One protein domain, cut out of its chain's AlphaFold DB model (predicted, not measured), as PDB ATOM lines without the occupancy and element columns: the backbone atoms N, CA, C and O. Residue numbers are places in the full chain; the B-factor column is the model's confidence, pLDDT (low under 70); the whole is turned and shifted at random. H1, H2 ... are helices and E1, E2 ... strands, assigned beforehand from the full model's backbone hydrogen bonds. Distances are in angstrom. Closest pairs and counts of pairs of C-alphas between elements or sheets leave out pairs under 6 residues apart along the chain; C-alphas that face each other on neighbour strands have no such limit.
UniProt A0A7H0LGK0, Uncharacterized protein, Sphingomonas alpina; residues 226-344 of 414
ATOM      1  N   GLY A 226     164.664 230.902 204.113       90.75
ATOM      2  CA  GLY A 226     165.426 229.776 203.582       90.75
ATOM      3  C   GLY A 226     165.116 229.471 202.115       90.75
ATOM      4  O   GLY A 226     166.031 229.116 201.375       90.75
ATOM      5  N   GLU A 227     163.864 229.625 201.672       94.75
ATOM      6  CA  GLU A 227     163.508 229.510 200.252       94.75
ATOM      7  C   GLU A 227     164.132 230.650 199.438       94.75
ATOM      8  O   GLU A 227     164.803 230.409 198.434       94.75
ATOM      9  N   ARG A 228     163.969 231.893 199.906       94.88
ATOM     10  CA  ARG A 228     164.453 233.092 199.203       94.88
ATOM     11  C   ARG A 228     165.966 233.092 199.019       94.88
ATOM     12  O   ARG A 228     166.430 233.361 197.919       94.88
ATOM     13  N   VAL A 229     166.723 232.752 200.064       94.62
ATOM     14  CA  VAL A 229     168.192 232.682 200.001       94.62
ATOM     15  C   VAL A 229     168.647 231.612 199.006       94.62
ATOM     16  O   VAL A 229     169.566 231.856 198.231       94.62
ATOM     17  N   ARG A 230     167.993 230.442 198.978       96.06
ATOM     18  CA  ARG A 230     168.302 229.393 197.991       96.06
ATOM     19  C   ARG A 230     167.998 229.867 196.573       96.06
ATOM     20  O   ARG A 230     168.833 229.695 195.694       96.06
ATOM     21  N   LEU A 231     166.848 230.501 196.351       96.88
ATOM     22  CA  LEU A 231     166.517 231.066 195.044       96.88
ATOM     23  C   LEU A 231     167.542 232.118 194.607       96.88
ATOM     24  O   LEU A 231     168.039 232.051 193.491       96.88
ATOM     25  N   GLU A 232     167.911 233.046 195.485       97.38
ATOM     26  CA  GLU A 232     168.900 234.085 195.188       97.38
ATOM     27  C   GLU A 232     170.271 233.504 194.825       97.38
ATOM     28  O   GLU A 232     170.854 233.900 193.817       97.38
ATOM     29  N   ILE A 233     170.758 232.527 195.599       97.88
ATOM     30  CA  ILE A 233     172.007 231.821 195.297       97.88
ATOM     31  C   ILE A 233     171.920 231.148 193.923       97.88
ATOM     32  O   ILE A 233     172.845 231.285 193.132       97.88
ATOM     33  N   GLU A 234     170.826 230.451 193.606       98.25
ATOM     34  CA  GLU A 234     170.673 229.798 192.299       98.25
ATOM     35  C   GLU A 234     170.706 230.814 191.154       98.25
ATOM     36  O   GLU A 234     171.404 230.603 190.166       98.25
ATOM     37  N   LEU A 235     169.976 231.925 191.278       97.56
ATOM     38  CA  LEU A 235     169.939 232.965 190.248       97.56
ATOM     39  C   LEU A 235     171.315 233.611 190.050       97.56
ATOM     40  O   LEU A 235     171.724 233.826 188.907       97.56
ATOM     41  N   LEU A 236     172.047 233.857 191.143       97.56
ATOM     42  CA  LEU A 236     173.432 234.318 191.087       97.56
ATOM     43  C   LEU A 236     174.313 233.301 190.355       97.56
ATOM     44  O   LEU A 236     174.998 233.663 189.405       97.56
ATOM     45  N   LEU A 237     174.277 232.025 190.745       97.06
ATOM     46  CA  LEU A 237     175.092 230.981 190.119       97.06
ATOM     47  C   LEU A 237     174.786 230.824 188.624       97.06
ATOM     48  O   LEU A 237     175.717 230.671 187.829       97.06
ATOM     49  N   ARG A 238     173.518 230.949 188.218       96.25
ATOM     50  CA  ARG A 238     173.118 230.906 186.804       96.25
ATOM     51  C   ARG A 238     173.703 232.061 185.996       96.25
ATOM     52  O   ARG A 238     174.162 231.834 184.880       96.25
ATOM     53  N   ALA A 239     173.817 233.264 186.558       95.88
ATOM     54  CA  ALA A 239     174.518 234.363 185.883       95.88
ATOM     55  C   ALA A 239     176.000 234.033 185.584       95.88
ATOM     56  O   ALA A 239     176.563 234.540 184.617       95.88
ATOM     57  N   TYR A 240     176.612 233.119 186.347       94.94
ATOM     58  CA  TYR A 240     177.971 232.599 186.132       94.94
ATOM     59  C   TYR A 240     178.016 231.274 185.348       94.94
ATOM     60  O   TYR A 240     179.084 230.682 185.168       94.94
ATOM     61  N   GLY A 241     176.873 230.777 184.869       93.19
ATOM     62  CA  GLY A 241     176.783 229.506 184.150       93.19
ATOM     63  C   GLY A 241     176.842 228.258 185.023       93.19
ATOM     64  O   GLY A 241     177.071 227.174 184.490       93.19
ATOM     65  N   LEU A 242     176.598 228.372 186.329       94.19
ATOM     66  CA  LEU A 242     176.458 227.241 187.249       94.19
ATOM     67  C   LEU A 242     174.998 227.039 187.672       94.19
ATOM     68  O   LEU A 242     174.202 227.970 187.681       94.19
ATOM     69  N   THR A 243     174.635 225.815 188.042       95.44
ATOM     70  CA  THR A 243     173.297 225.480 188.558       95.44
ATOM     71  C   THR A 243     173.401 224.392 189.615       95.44
ATOM     72  O   THR A 243     174.172 223.441 189.454       95.44
ATOM     73  N   SER A 244     172.600 224.497 190.676       95.81
ATOM     74  CA  SER A 244     172.407 223.402 191.639       95.81
ATOM     75  C   SER A 244     171.465 222.320 191.095       95.81
ATOM     76  O   SER A 244     171.461 221.179 191.557       95.81
ATOM     77  N   SER A 245     170.652 222.645 190.089       93.44
ATOM     78  CA  SER A 245     169.728 221.681 189.497       93.44
ATOM     79  C   SER A 245     170.448 220.606 188.689       93.44
ATOM     80  O   SER A 245     171.151 220.904 187.722       93.44
ATOM     81  N   ASN A 246     170.182 219.349 189.027       88.19
ATOM     82  CA  ASN A 246     170.722 218.165 188.362       88.19
ATOM     83  C   ASN A 246     169.590 217.171 188.055       88.19
ATOM     84  O   ASN A 246     168.420 217.453 188.302       88.19
ATOM     85  N   ALA A 247     169.912 216.006 187.490       86.94
ATOM     86  CA  ALA A 247     168.900 214.992 187.170       86.94
ATOM     87  C   ALA A 247     168.041 214.574 188.384       86.94
ATOM     88  O   ALA A 247     166.838 214.387 188.237       86.94
ATOM     89  N   GLY A 248     168.632 214.505 189.578       87.62
ATOM     90  CA  GLY A 248     167.975 214.129 190.833       87.62
ATOM     91  C   GLY A 248     167.127 215.223 191.488       87.62
ATOM     92  O   GLY A 248     166.633 215.013 192.596       87.62
ATOM     93  N   SER A 249     166.957 216.379 190.843       91.56
ATOM     94  CA  SER A 249     166.113 217.472 191.340       91.56
ATOM     95  C   SER A 249     165.139 218.019 190.296       91.56
ATOM     96  O   SER A 249     164.614 219.113 190.466       91.56
ATOM     97  N   ARG A 250     164.903 217.303 189.192       94.00
ATOM     98  CA  ARG A 250     164.022 217.767 188.108       94.00
ATOM     99  C   ARG A 250     162.572 217.355 188.317       94.00
ATOM    100  O   ARG A 250     162.285 216.282 188.846       94.00
ATOM    101  N   HIS A 251     161.671 218.184 187.801       96.75
ATOM    102  CA  HIS A 251     160.267 217.834 187.609       96.75
ATOM    103  C   HIS A 251     160.019 217.554 186.135       96.75
ATOM    104  O   HIS A 251     160.350 218.379 185.282       96.75
ATOM    105  N   HIS A 252     159.419 216.411 185.836       97.19
ATOM    106  CA  HIS A 252     158.973 216.050 184.499       97.19
ATOM    107  C   HIS A 252     157.490 216.364 184.368       97.19
ATOM    108  O   HIS A 252     156.699 216.010 185.241       97.19
ATOM    109  N   LEU A 253     157.124 217.046 183.289       97.62
ATOM    110  CA  LEU A 253     155.761 217.478 183.007       97.62
ATOM    111  C   LEU A 253     155.268 216.773 181.752       97.62
ATOM    112  O   LEU A 253     156.036 216.613 180.802       97.62
ATOM    113  N   GLN A 254     153.997 216.391 181.741       97.88
ATOM    114  CA  GLN A 254     153.359 215.763 180.592       97.88
ATOM    115  C   GLN A 254     151.941 216.302 180.417       97.88
ATOM    116  O   GLN A 254     151.155 216.269 181.362       97.88
ATOM    117  N   ALA A 255     151.597 216.769 179.221       97.12
ATOM    118  CA  ALA A 255     150.217 217.043 178.848       97.12
ATOM    119  C   ALA A 255     149.528 215.730 178.441       97.12
ATOM    120  O   ALA A 255     150.092 214.922 177.702       97.12
ATOM    121  N   THR A 256     148.309 215.496 178.924       95.75
ATOM    122  CA  THR A 256     147.477 214.362 178.496       95.75
ATOM    123  C   THR A 256     146.058 214.834 178.190       95.75
ATOM    124  O   THR A 256     145.685 215.957 178.529       95.75
ATOM    125  N   ALA A 257     145.247 213.970 177.571       94.38
ATOM    126  CA  ALA A 257     143.835 214.258 177.305       94.38
ATOM    127  C   ALA A 257     143.031 214.561 178.587       94.38
ATOM    128  O   ALA A 257     142.101 215.362 178.552       94.38
ATOM    129  N   ASP A 258     143.429 213.967 179.717       93.50
ATOM    130  CA  ASP A 258     142.782 214.138 181.023       93.50
ATOM    131  C   ASP A 258     143.372 215.312 181.837       93.50
ATOM    132  O   ASP A 258     142.943 215.573 182.965       93.50
ATOM    133  N   GLY A 259     144.360 216.023 181.281       94.56
ATOM    134  CA  GLY A 259     145.034 217.171 181.887       94.56
ATOM    135  C   GLY A 259     146.518 216.942 182.191       94.56
ATOM    136  O   GLY A 259     147.060 215.847 182.058       94.56
ATOM    137  N   SER A 260     147.206 218.006 182.605       97.19
ATOM    138  CA  SER A 260     148.642 217.956 182.888       97.19
ATOM    139  C   SER A 260     148.981 217.028 184.059       97.19
ATOM    140  O   SER A 260     148.301 217.010 185.093       97.19
ATOM    141  N   ARG A 261     150.087 216.299 183.915       97.62
ATOM    142  CA  ARG A 261     150.681 215.416 184.920       97.62
ATOM    143  C   ARG A 261     152.103 215.846 185.245       97.62
ATOM    144  O   ARG A 261     152.794 216.433 184.411       97.62
ATOM    145  N   ILE A 262     152.540 215.526 186.455       97.62
ATOM    146  CA  ILE A 262     153.857 215.875 186.981       97.62
ATOM    147  C   ILE A 262     154.485 214.674 187.684       97.62
ATOM    148  O   ILE A 262     153.808 213.945 188.399       97.62
ATOM    149  N   ALA A 263     155.779 214.472 187.476       96.19
ATOM    150  CA  ALA A 263     156.599 213.522 188.216       96.19
ATOM    151  C   ALA A 263     157.823 214.247 188.782       96.19
ATOM    152  O   ALA A 263     158.397 215.121 188.129       96.19
ATOM    153  N   TYR A 264     158.236 213.884 189.993       93.00
ATOM    154  CA  TYR A 264     159.494 214.348 190.575       93.00
ATOM    155  C   TYR A 264     160.568 213.274 190.392       93.00
ATOM    156  O   TYR A 264     160.417 212.162 190.902       93.00
ATOM    157  N   VAL A 265     161.658 213.614 189.694       88.31
ATOM    158  CA  VAL A 265     162.745 212.683 189.333       88.31
ATOM    159  C   VAL A 265     162.154 211.445 188.637       88.31
ATOM    160  O   VAL A 265     161.274 211.585 187.794       88.31
ATOM    161  N   ASP A 266     162.559 210.235 189.014       84.38
ATOM    162  CA  ASP A 266     162.095 208.975 188.427       84.38
ATOM    163  C   ASP A 266     160.796 208.464 189.092       84.38
ATOM    164  O   ASP A 266     160.508 207.267 189.094       84.38
ATOM    165  N   GLY A 267     160.033 209.362 189.726       90.69
ATOM    166  CA  GLY A 267     158.747 209.053 190.344       90.69
ATOM    167  C   GLY A 267     157.636 208.778 189.327       90.69
ATOM    168  O   GLY A 267     157.771 209.014 188.127       90.69
ATOM    169  N   ALA A 268     156.496 208.296 189.819       94.38
ATOM    170  CA  ALA A 268     155.308 208.135 188.991       94.38
ATOM    171  C   ALA A 268     154.709 209.502 188.619       94.38
ATOM    172  O   ALA A 268     154.751 210.447 189.405       94.38
ATOM    173  N   PHE A 269     154.115 209.591 187.428       96.50
ATOM    174  CA  PHE A 269     153.348 210.768 187.033       96.50
ATOM    175  C   PHE A 269     152.029 210.835 187.797       96.50
ATOM    176  O   PHE A 269     151.188 209.938 187.700       96.50
ATOM    177  N   GLU A 270     151.798 211.954 188.458       96.75
ATOM    178  CA  GLU A 270     150.604 212.244 189.244       96.75
ATOM    179  C   GLU A 270     149.809 213.394 188.608       96.75
ATOM    180  O   GLU A 270     150.384 214.219 187.889       96.75
ATOM    181  N   PRO A 271     148.484 213.471 188.829       97.25
ATOM    182  CA  PRO A 271     147.705 214.638 188.435       97.25
ATOM    183  C   PRO A 271     148.260 215.921 189.065       97.25
ATOM    184  O   PRO A 271     148.612 215.959 190.248       97.25
ATOM    185  N   VAL A 272     148.322 216.993 188.277       96.75
ATOM    186  CA  VAL A 272     148.791 218.291 188.768       96.75
ATOM    187  C   VAL A 272     147.771 218.897 189.730       96.75
ATOM    188  O   VAL A 272     146.582 219.011 189.414       96.75
ATOM    189  N   ASP A 273     148.262 219.336 190.889       96.44
ATOM    190  CA  ASP A 273     147.455 220.036 191.883       96.44
ATOM    191  C   ASP A 273     146.842 221.328 191.292       96.44
ATOM    192  O   ASP A 273     147.557 222.099 190.634       96.44
ATOM    193  N   PRO A 274     145.539 221.604 191.510       95.12
ATOM    194  CA  PRO A 274     144.877 222.784 190.953       95.12
ATOM    195  C   PRO A 274     145.581 224.109 191.277       95.12
ATOM    196  O   PRO A 274     145.592 225.008 190.437       95.12
ATOM    197  N   GLY A 275     146.215 224.225 192.449       93.38
ATOM    198  CA  GLY A 275     146.904 225.435 192.898       93.38
ATOM    199  C   GLY A 275     148.192 225.757 192.135       93.38
ATOM    200  O   GLY A 275     148.678 226.887 192.208       93.38
ATOM    201  N   ILE A 276     148.747 224.799 191.383       94.81
ATOM    202  CA  ILE A 276     149.942 225.008 190.546       94.81
ATOM    203  C   ILE A 276     149.687 224.754 189.055       94.81
ATOM    204  O   ILE A 276     150.602 224.935 188.253       94.81
ATOM    205  N   ARG A 277     148.461 224.383 188.666       95.25
ATOM    206  CA  ARG A 277     148.115 223.992 187.290       95.25
ATOM    207  C   ARG A 277     148.531 225.021 186.247       95.25
ATOM    208  O   ARG A 277     149.278 224.673 185.342       95.25
ATOM    209  N   ALA A 278     148.147 226.283 186.426       94.19
ATOM    210  CA  ALA A 278     148.489 227.345 185.480       94.19
ATOM    211  C   ALA A 278     150.012 227.526 185.311       94.19
ATOM    212  O   ALA A 278     150.487 227.825 184.221       94.19
ATOM    213  N   LYS A 279     150.801 227.306 186.377       94.56
ATOM    214  CA  LYS A 279     152.273 227.371 186.314       94.56
ATOM    215  C   LYS A 279     152.856 226.183 185.553       94.56
ATOM    216  O   LYS A 279     153.800 226.357 184.795       94.56
ATOM    217  N   VAL A 280     152.296 224.988 185.750       95.44
ATOM    218  CA  VAL A 280     152.694 223.781 185.010       95.44
ATOM    219  C   VAL A 280     152.327 223.898 183.531       95.44
ATOM    220  O   VAL A 280     153.148 223.582 182.680       95.44
ATOM    221  N   GLU A 281     151.135 224.400 183.212       94.75
ATOM    222  CA  GLU A 281     150.708 224.674 181.834       94.75
ATOM    223  C   GLU A 281     151.608 225.723 181.167       94.75
ATOM    224  O   GLU A 281     152.049 225.522 180.039       94.75
ATOM    225  N   ALA A 282     151.971 226.789 181.887       93.94
ATOM    226  CA  ALA A 282     152.942 227.768 181.402       93.94
ATOM    227  C   ALA A 282     154.340 227.159 181.182       93.94
ATOM    228  O   ALA A 282     155.032 227.544 180.248       93.94
ATOM    229  N   ALA A 283     154.763 226.209 182.020       94.44
ATOM    230  CA  ALA A 283     156.042 225.518 181.865       94.44
ATOM    231  C   ALA A 283     156.052 224.518 180.698       94.44
ATOM    232  O   ALA A 283     157.110 224.268 180.120       94.44
ATOM    233  N   LEU A 284     154.891 223.942 180.362       95.75
ATOM    234  CA  LEU A 284     154.707 223.114 179.171       95.75
ATOM    235  C   LEU A 284     154.794 223.946 177.889       95.75
ATOM    236  O   LEU A 284     155.243 223.419 176.877       95.75
ATOM    237  N   ASP A 285     154.397 225.223 177.924       92.75
ATOM    238  CA  ASP A 285     154.514 226.161 176.794       92.75
ATOM    239  C   ASP A 285     153.938 225.583 175.482       92.75
ATOM    240  O   ASP A 285     154.546 225.626 174.415       92.75
ATOM    241  N   GLY A 286     152.775 224.927 175.588       91.38
ATOM    242  CA  GLY A 286     152.090 224.279 174.462       91.38
ATOM    243  C   GLY A 286     152.714 222.968 173.963       91.38
ATOM    244  O   GLY A 286     152.244 222.428 172.965       91.38
ATOM    245  N   THR A 287     153.746 222.443 174.625       94.50
ATOM    246  CA  THR A 287     154.365 221.147 174.297       94.50
ATOM    247  C   THR A 287     153.726 219.984 175.062       94.50
ATOM    248  O   THR A 287     153.185 220.162 176.154       94.50
ATOM    249  N   ASP A 288     153.839 218.767 174.517       96.12
ATOM    250  CA  ASP A 288     153.326 217.550 175.166       96.12
ATOM    251  C   ASP A 288     154.132 217.144 176.408       96.12
ATOM    252  O   ASP A 288     153.630 216.434 177.281       96.12
ATOM    253  N   ALA A 289     155.398 217.562 176.492       96.88
ATOM    254  CA  ALA A 289     156.273 217.234 177.603       96.88
ATOM    255  C   ALA A 289     157.340 218.308 177.814       96.88
ATOM    256  O   ALA A 289     157.997 218.755 176.875       96.88
ATOM    257  N   ALA A 290     157.574 218.639 179.080       96.69
ATOM    258  CA  ALA A 290     158.589 219.597 179.489       96.69
ATOM    259  C   ALA A 290     159.342 219.103 180.726       96.69
ATOM    260  O   ALA A 290     159.005 218.099 181.357       96.69
ATOM    261  N   THR A 291     160.422 219.795 181.073       96.19
ATOM    262  CA  THR A 291     161.169 219.533 182.304       96.19
ATOM    263  C   THR A 291     161.507 220.851 182.969       96.19
ATOM    264  O   THR A 291     162.043 221.749 182.318       96.19
ATOM    265  N   CYS A 292     161.244 220.936 184.268       97.25
ATOM    266  CA  CYS A 292     161.674 222.049 185.100       97.25
ATOM    267  C   CYS A 292     162.910 221.653 185.903       97.25
ATOM    268  O   CYS A 292     163.016 220.536 186.417       97.25
ATOM    269  N   ASP A 293     163.844 222.585 186.019       97.25
ATOM    270  CA  ASP A 293     164.983 222.463 186.913       97.25
ATOM    271  C   ASP A 293     164.529 222.799 188.344       97.25
ATOM    272  O   ASP A 293     164.012 223.890 188.584       97.25
ATOM    273  N   GLY A 294     164.704 221.880 189.297       96.94
ATOM    274  CA  GLY A 294     164.452 222.141 190.716       96.94
ATOM    275  C   GLY A 294     165.727 222.534 191.457       96.94
ATOM    276  O   GLY A 294     166.784 221.914 191.273       96.94
ATOM    277  N   ILE A 295     165.644 223.576 192.284       96.75
ATOM    278  CA  ILE A 295     166.770 224.121 193.060       96.75
ATOM    279  C   ILE A 295     167.197 223.139 194.154       96.75
ATOM    280  O   ILE A 295     166.386 222.787 195.006       96.75
ATOM    281  N   ASN A 296     168.476 222.752 194.180       95.00
ATOM    282  CA  ASN A 296     169.029 221.766 195.123       95.00
ATOM    283  C   ASN A 296     170.121 222.350 196.042       95.00
ATOM    284  O   ASN A 296     171.089 221.687 196.413       95.00
ATOM    285  N   ILE A 297     169.980 223.617 196.416       95.50
ATOM    286  CA  ILE A 297     170.936 224.312 197.284       95.50
ATOM    287  C   ILE A 297     170.797 223.816 198.722       95.50
ATOM    288  O   ILE A 297     169.758 223.984 199.371       95.50
ATOM    289  N   GLN A 298     171.882 223.243 199.238       92.81
ATOM    290  CA  GLN A 298     171.993 222.825 200.630       92.81
ATOM    291  C   GLN A 298     172.745 223.878 201.436       92.81
ATOM    292  O   GLN A 298     173.855 224.273 201.088       92.81
ATOM    293  N   LEU A 299     172.150 224.308 202.544       92.62
ATOM    294  CA  LEU A 299     172.746 225.285 203.445       92.62
ATOM    295  C   LEU A 299     173.093 224.608 204.772       92.62
ATOM    296  O   LEU A 299     172.341 223.757 205.253       92.62
ATOM    297  N   ALA A 300     174.219 224.988 205.372       90.44
ATOM    298  CA  ALA A 300     174.426 224.766 206.798       90.44
ATOM    299  C   ALA A 300     173.443 225.635 207.596       90.44
ATOM    300  O   ALA A 300     172.978 226.668 207.097       90.44
ATOM    301  N   ARG A 301     173.141 225.229 208.837       84.56
ATOM    302  CA  ARG A 301     172.270 226.006 209.728       84.56
ATOM    303  C   ARG A 301     172.781 227.439 209.820       84.56
ATOM    304  O   ARG A 301     173.986 227.677 209.936       84.56
ATOM    305  N   PHE A 302     171.841 228.374 209.765       71.50
ATOM    306  CA  PHE A 302     172.138 229.791 209.805       71.50
ATOM    307  C   PHE A 302     172.722 230.175 211.166       71.50
ATOM    308  O   PHE A 302     172.001 230.291 212.154       71.50
ATOM    309  N   ASP A 303     174.036 230.372 211.215       65.56
ATOM    310  CA  ASP A 303     174.682 231.008 212.353       65.56
ATOM    311  C   ASP A 303     174.679 232.517 212.102       65.56
ATOM    312  O   ASP A 303     175.363 233.004 211.205       65.56
ATOM    313  N   ARG A 304     173.865 233.259 212.863       61.69
ATOM    314  CA  ARG A 304     173.713 234.722 212.725       61.69
ATOM    315  C   ARG A 304     174.988 235.502 213.074       61.69
ATOM    316  O   ARG A 304     174.984 236.731 213.005       61.69
ATOM    317  N   GLN A 305     176.053 234.828 213.492       56.25
ATOM    318  CA  GLN A 305     177.298 235.465 213.889       56.25
ATOM    319  C   GLN A 305     178.137 235.926 212.677       56.25
ATOM    320  O   GLN A 305     178.188 235.286 211.630       56.25
ATOM    321  N   ALA A 306     178.820 237.063 212.848       61.56
ATOM    322  CA  ALA A 306     179.860 237.603 211.958       61.56
ATOM    323  C   ALA A 306     179.441 238.115 210.560       61.56
ATOM    324  O   ALA A 306     180.282 238.201 209.669       61.56
ATOM    325  N   GLY A 307     178.175 238.498 210.348       74.00
ATOM    326  CA  GLY A 307     177.750 239.085 209.064       74.00
ATOM    327  C   GLY A 307     177.713 238.085 207.901       74.00
ATOM    328  O   GLY A 307     177.677 238.481 206.741       74.00
ATOM    329  N   VAL A 308     177.708 236.787 208.216       83.44
ATOM    330  CA  VAL A 308     177.498 235.701 207.259       83.44
ATOM    331  C   VAL A 308     175.999 235.456 207.136       83.44
ATOM    332  O   VAL A 308     175.348 235.157 208.132       83.44
ATOM    333  N   ARG A 309     175.443 235.575 205.927       89.56
ATOM    334  CA  ARG A 309     174.019 235.345 205.635       89.56
ATOM    335  C   ARG A 309     173.689 233.881 205.342       89.56
ATOM    336  O   ARG A 309     172.594 233.429 205.655       89.56
ATOM    337  N   ALA A 310     174.602 233.130 204.736       91.44
ATOM    338  CA  ALA A 310     174.428 231.693 204.541       91.44
ATOM    339  C   ALA A 310     175.755 230.997 204.252       91.44
ATOM    340  O   ALA A 310     176.702 231.615 203.759       91.44
ATOM    341  N   ARG A 311     175.792 229.687 204.514       93.44
ATOM    342  CA  ARG A 311     176.901 228.815 204.123       93.44
ATOM    343  C   ARG A 311     176.408 227.669 203.268       93.44
ATOM    344  O   ARG A 311     175.616 226.853 203.728       93.44
ATOM    345  N   LEU A 312     176.905 227.609 202.044       95.38
ATOM    346  CA  LEU A 312     176.609 226.544 201.102       95.38
ATOM    347  C   LEU A 312     177.413 225.283 201.433       95.38
ATOM    348  O   LEU A 312     178.584 225.370 201.812       95.38
ATOM    349  N   VAL A 313     176.787 224.117 201.277       94.50
ATOM    350  CA  VAL A 313     177.408 222.797 201.468       94.50
ATOM    351  C   VAL A 313     177.063 221.856 200.314       94.50
ATOM    352  O   VAL A 313     176.104 222.088 199.586       94.50
ATOM    353  N   ASP A 314     177.817 220.758 200.206       92.00
ATOM    354  CA  ASP A 314     177.569 219.646 199.273       92.00
ATOM    355  C   ASP A 314     177.607 220.050 197.789       92.00
ATOM    356  O   ASP A 314     176.587 220.154 197.109       92.00
ATOM    357  N   PHE A 315     178.820 220.239 197.265       94.62
ATOM    358  CA  PHE A 315     179.042 220.770 195.914       94.62
ATOM    359  C   PHE A 315     179.110 219.705 194.810       94.62
ATOM    360  O   PHE A 315     179.282 220.029 193.636       94.62
ATOM    361  N   GLY A 316     178.966 218.423 195.159       89.12
ATOM    362  CA  GLY A 316     179.164 217.313 194.220       89.12
ATOM    363  C   GLY A 316     178.154 217.249 193.069       89.12
ATOM    364  O   GLY A 316     178.389 216.532 192.104       89.12
ATOM    365  N   HIS A 317     177.043 217.983 193.156       89.44
ATOM    366  CA  HIS A 317     175.932 217.896 192.209       89.44
ATOM    367  C   HIS A 317     175.794 219.111 191.276       89.44
ATOM    368  O   HIS A 317     174.894 219.126 190.438       89.44
ATOM    369  N   TYR A 318     176.641 220.132 191.429       93.12
ATOM    370  CA  TYR A 318     176.559 221.348 190.617       93.12
ATOM    371  C   TYR A 318     177.001 221.071 189.185       93.12
ATOM    372  O   TYR A 318     177.990 220.370 188.952       93.12
ATOM    373  N   GLU A 319     176.277 221.643 188.231       89.75
ATOM    374  CA  GLU A 319     176.561 221.522 186.803       89.75
ATOM    375  C   GLU A 319     176.963 222.885 186.232       89.75
ATOM    376  O   GLU A 319     176.451 223.923 186.656       89.75
ATOM    377  N   VAL A 320     177.837 222.876 185.223       88.19
ATOM    378  CA  VAL A 320     178.152 224.060 184.414       88.19
ATOM    379  C   VAL A 320     177.384 223.968 183.098       88.19
ATOM    380  O   VAL A 320     177.413 222.928 182.434       88.19
ATOM    381  N   ARG A 321     176.699 225.042 182.696       87.81
ATOM    382  CA  ARG A 321     175.894 225.090 181.468       87.81
ATOM    383  C   ARG A 321     176.166 226.359 180.662       87.81
ATOM    384  O   ARG A 321     176.335 227.443 181.201       87.81
ATOM    385  N   ARG A 322     176.133 226.213 179.332       86.69
ATOM    386  CA  ARG A 322     176.212 227.329 178.364       86.69
ATOM    387  C   ARG A 322     174.952 228.194 178.332       86.69
ATOM    388  O   ARG A 322     174.991 229.305 177.826       86.69
ATOM    389  N   ARG A 323     173.821 227.625 178.744       91.25
ATOM    390  CA  ARG A 323     172.481 228.206 178.634       91.25
ATOM    391  C   ARG A 323     171.527 227.462 179.555       91.25
ATOM    392  O   ARG A 323     171.696 226.256 179.759       91.25
ATOM    393  N   PHE A 324     170.528 228.172 180.062       93.00
ATOM    394  CA  PHE A 324     169.449 227.611 180.870       93.00
ATOM    395  C   PHE A 324     168.148 227.705 180.084       93.00
ATOM    396  O   PHE A 324     167.565 228.773 179.938       93.00
ATOM    397  N   ASP A 325     167.718 226.578 179.531       93.25
ATOM    398  CA  ASP A 325     166.589 226.464 178.606       93.25
ATOM    399  C   ASP A 325     165.333 225.865 179.247       93.25
ATOM    400  O   ASP A 325     164.375 225.544 178.548       93.25
ATOM    401  N   ARG A 326     165.319 225.741 180.574       94.69
ATOM    402  CA  ARG A 326     164.212 225.183 181.352       94.69
ATOM    403  C   ARG A 326     163.693 226.202 182.344       94.69
ATOM    404  O   ARG A 326     164.461 227.012 182.863       94.69
ATOM    405  N   ALA A 327     162.400 226.111 182.636       96.75
ATOM    406  CA  ALA A 327     161.828 226.812 183.772       96.75
ATOM    407  C   ALA A 327     162.478 226.338 185.083       96.75
ATOM    408  O   ALA A 327     162.946 225.197 185.186       96.75
ATOM    409  N   LEU A 328     162.509 227.225 186.074       97.75
ATOM    410  CA  LEU A 328     163.140 226.994 187.368       97.75
ATOM    411  C   LEU A 328     162.078 226.927 188.461       97.75
ATOM    412  O   LEU A 328     161.192 227.779 188.531       97.75
ATOM    413  N   VAL A 329     162.193 225.929 189.331       97.56
ATOM    414  CA  VAL A 329     161.291 225.713 190.462       97.56
ATOM    415  C   VAL A 329     162.097 225.692 191.751       97.56
ATOM    416  O   VAL A 329     163.000 224.877 191.942       97.56
ATOM    417  N   SER A 330     161.743 226.576 192.674       97.12
ATOM    418  CA  SER A 330     162.180 226.464 194.057       97.12
ATOM    419  C   SER A 330     161.446 225.301 194.719       97.12
ATOM    420  O   SER A 330     160.214 225.250 194.710       97.12
ATOM    421  N   MET A 331     162.196 224.341 195.257       95.62
ATOM    422  CA  MET A 331     161.616 223.164 195.899       95.62
ATOM    423  C   MET A 331     161.275 223.450 197.361       95.62
ATOM    424  O   MET A 331     162.131 223.937 198.097       95.62
ATOM    425  N   VAL A 332     160.060 223.107 197.795       95.50
ATOM    426  CA  VAL A 332     159.573 223.370 199.167       95.50
ATOM    427  C   VAL A 332     158.918 222.141 199.801       95.50
ATOM    428  O   VAL A 332     158.478 221.235 199.093       95.50
ATOM    429  N   CYS A 333     158.867 222.075 201.132       94.56
ATOM    430  CA  CYS A 333     158.357 220.906 201.862       94.56
ATOM    431  C   CYS A 333     156.833 220.886 202.072       94.56
ATOM    432  O   CYS A 333     156.268 219.820 202.294       94.56
ATOM    433  N   ASP A 334     156.177 222.041 202.020       94.38
ATOM    434  CA  ASP A 334     154.778 222.273 202.411       94.38
ATOM    435  C   ASP A 334     153.840 222.494 201.217       94.38
ATOM    436  O   ASP A 334     152.733 223.014 201.356       94.38
ATOM    437  N   ALA A 335     154.281 222.089 200.025       93.00
ATOM    438  CA  ALA A 335     153.522 222.195 198.790       93.00
ATOM    439  C   ALA A 335     153.343 220.836 198.104       93.00
ATOM    440  O   ALA A 335     154.290 220.040 198.076       93.00
ATOM    441  N   PRO A 336     152.194 220.608 197.437       91.19
ATOM    442  CA  PRO A 336     152.047 219.510 196.489       91.19
ATOM    443  C   PRO A 336     153.199 219.506 195.484       91.19
ATOM    444  O   PRO A 336     153.648 220.566 195.031       91.19
ATOM    445  N   HIS A 337     153.706 218.315 195.162       92.12
ATOM    446  CA  HIS A 337     154.804 218.117 194.204       92.12
ATOM    447  C   HIS A 337     156.099 218.868 194.543       92.12
ATOM    448  O   HIS A 337     156.971 219.021 193.687       92.12
ATOM    449  N   ARG A 338     156.240 219.346 195.789       94.69
ATOM    450  CA  ARG A 338     157.353 220.191 196.246       94.69
ATOM    451  C   ARG A 338     157.492 221.482 195.435       94.69
ATOM    452  O   ARG A 338     158.591 222.005 195.296       94.69
ATOM    453  N   TRP A 339     156.395 221.986 194.871       95.56
ATOM    454  CA  TRP A 339     156.414 223.120 193.948       95.56
ATOM    455  C   TRP A 339     156.272 224.461 194.688       95.56
ATOM    456  O   TRP A 339     155.192 224.814 195.177       95.56
ATOM    457  N   GLY A 340     157.365 225.220 194.782       95.94
ATOM    458  CA  GLY A 340     157.431 226.537 195.421       95.94
ATOM    459  C   GLY A 340     157.353 227.695 194.425       95.94
ATOM    460  O   GLY A 340     156.461 227.752 193.564       95.94
ATOM    461  N   ALA A 341     158.272 228.654 194.567       95.50
ATOM    462  CA  ALA A 341     158.463 229.717 193.584       95.50
ATOM    463  C   ALA A 341     158.785 229.142 192.190       95.50
ATOM    464  O   ALA A 341     159.440 228.111 192.061       95.50
ATOM    465  N   TYR A 342     158.313 229.822 191.148       96.00
ATOM    466  CA  TYR A 342     158.460 229.414 189.752       96.00
ATOM    467  C   TYR A 342     158.955 230.601 188.936       96.00
ATOM    468  O   TYR A 342     158.398 231.692 189.064       96.00
ATOM    469  N   LEU A 343     159.965 230.374 188.102       96.44
ATOM    470  CA  LEU A 343     160.402 231.312 187.076       96.44
ATOM    471  C   LEU A 343     160.253 230.638 185.718       96.44
ATOM    472  O   LEU A 343     160.738 229.517 185.523       96.44
ATOM    473  N   ALA A 344     159.606 231.325 184.778       94.69
ATOM    474  CA  ALA A 344     159.499 230.822 183.422       94.69
ATOM    475  C   ALA A 344     160.883 230.763 182.763       94.69
ATOM    476  O   ALA A 344     161.838 231.416 183.190       94.69
TER     477      ALA A 344
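What this domain is: This is residues 226 to 344 of the 414 residues of an uncharacterized protein of Sphingomonas alpina (UniProt A0A7H0LGK0). What is the main picture? A strongly twisted sheet of five strands, curled like part of a barrel, has one helix packed on each face: H1 over the end with E5 and E6, and H2 on the opposite face, by E3, E1 and E6. Past H1 a long loop folds back on itself and holds the short strand E4; its turn at Ala 306 makes one end of the long axis, and the turn between E1 and E2 makes the other. What are the parts and the size? The printed part has 119 residues, with H1, E1, E2, H2, E3, E4, E5 and E6 in that order along the chain; the mixed sheet runs E2, E1, E3, E5, E6. The class is mixed, helices and strands, though the named elements hold 50 of the 119 residues, under half; the whole is compact, with a radius of gyration of the C-alphas of 15.2 A, and elongated, spanning 55 by 32 by 22 A.

How they stand to each other: Where does the first helix stand? H1, residues 226 to 239, is on the sheet at a height of 10.4 A, over E5, residues 328 to 331, and only just over E6, residues 339 to 343, with 3 of its C-alphas on E6. It runs along the strands, at 26 degrees to E5 on the local plane, and the closest C-alphas of the two are those of Leu 231 and Ser 330, 6.4 A apart. How do the strands join? E1, residues 250 to 254, and E2, residues 261 to 264, form a hairpin with N 252 and O 263 at 2.8 A; on its other side E1 is antiparallel to E3, residues 289 to 294, with N 253 and O 290 at 2.9 A. E3 is parallel to E5 at 56 degrees, with N 329 and O 293 at 2.8 A, and E5 and E6 form a hairpin with N 330 and O 341 at 2.8 A. Where is the second helix? H2, residues 277 to 284, is on the sheet too, and its closest C-alphas to E3 are Leu 284 and Ala 290, 5.2 A apart; with H1 on the opposite face this makes three layers, a sheet between helices. E2, H2 and E3 form a split strand-helix-strand unit, two strands running the same way with E1 between them, and its crossover is left-handed. In H1 and H2 every O i to N i+4 pair is within hydrogen-bond range. What of the remaining strand? E4, residues 310 to 313, pairs with no named strand, but its residues 312 to 313 pair antiparallel with residues 298 to 299.

Where its parts are: Where does the first element begin? C-alpha 226 of H1 is at (165.426, 229.776, 203.582), and H1 measures 20.4 A to C-alpha 239. Which strands are longest? E3 measures 16.2 A from first to last C-alpha, E1 13.2 A and E6 11.4 A; E2 and H2 each measure 10.5 A, E4 9.9 A and E5 9.5 A. Where does the last element end? C-alpha 343 of E6 is at (160.402, 231.312, 187.076).

The domain as a whole: How far does it reach? The two C-alphas farthest apart are those of Ala 257 and Ala 306, 55.2 A. Are there cuts or long links? The printed part has no cut; the links E2 to H2, E3 to E4 and E4 to E5 are long. Where is confidence low? The mean pLDDT of the printed part is 92.7, and residues 303 to 306 are under 70.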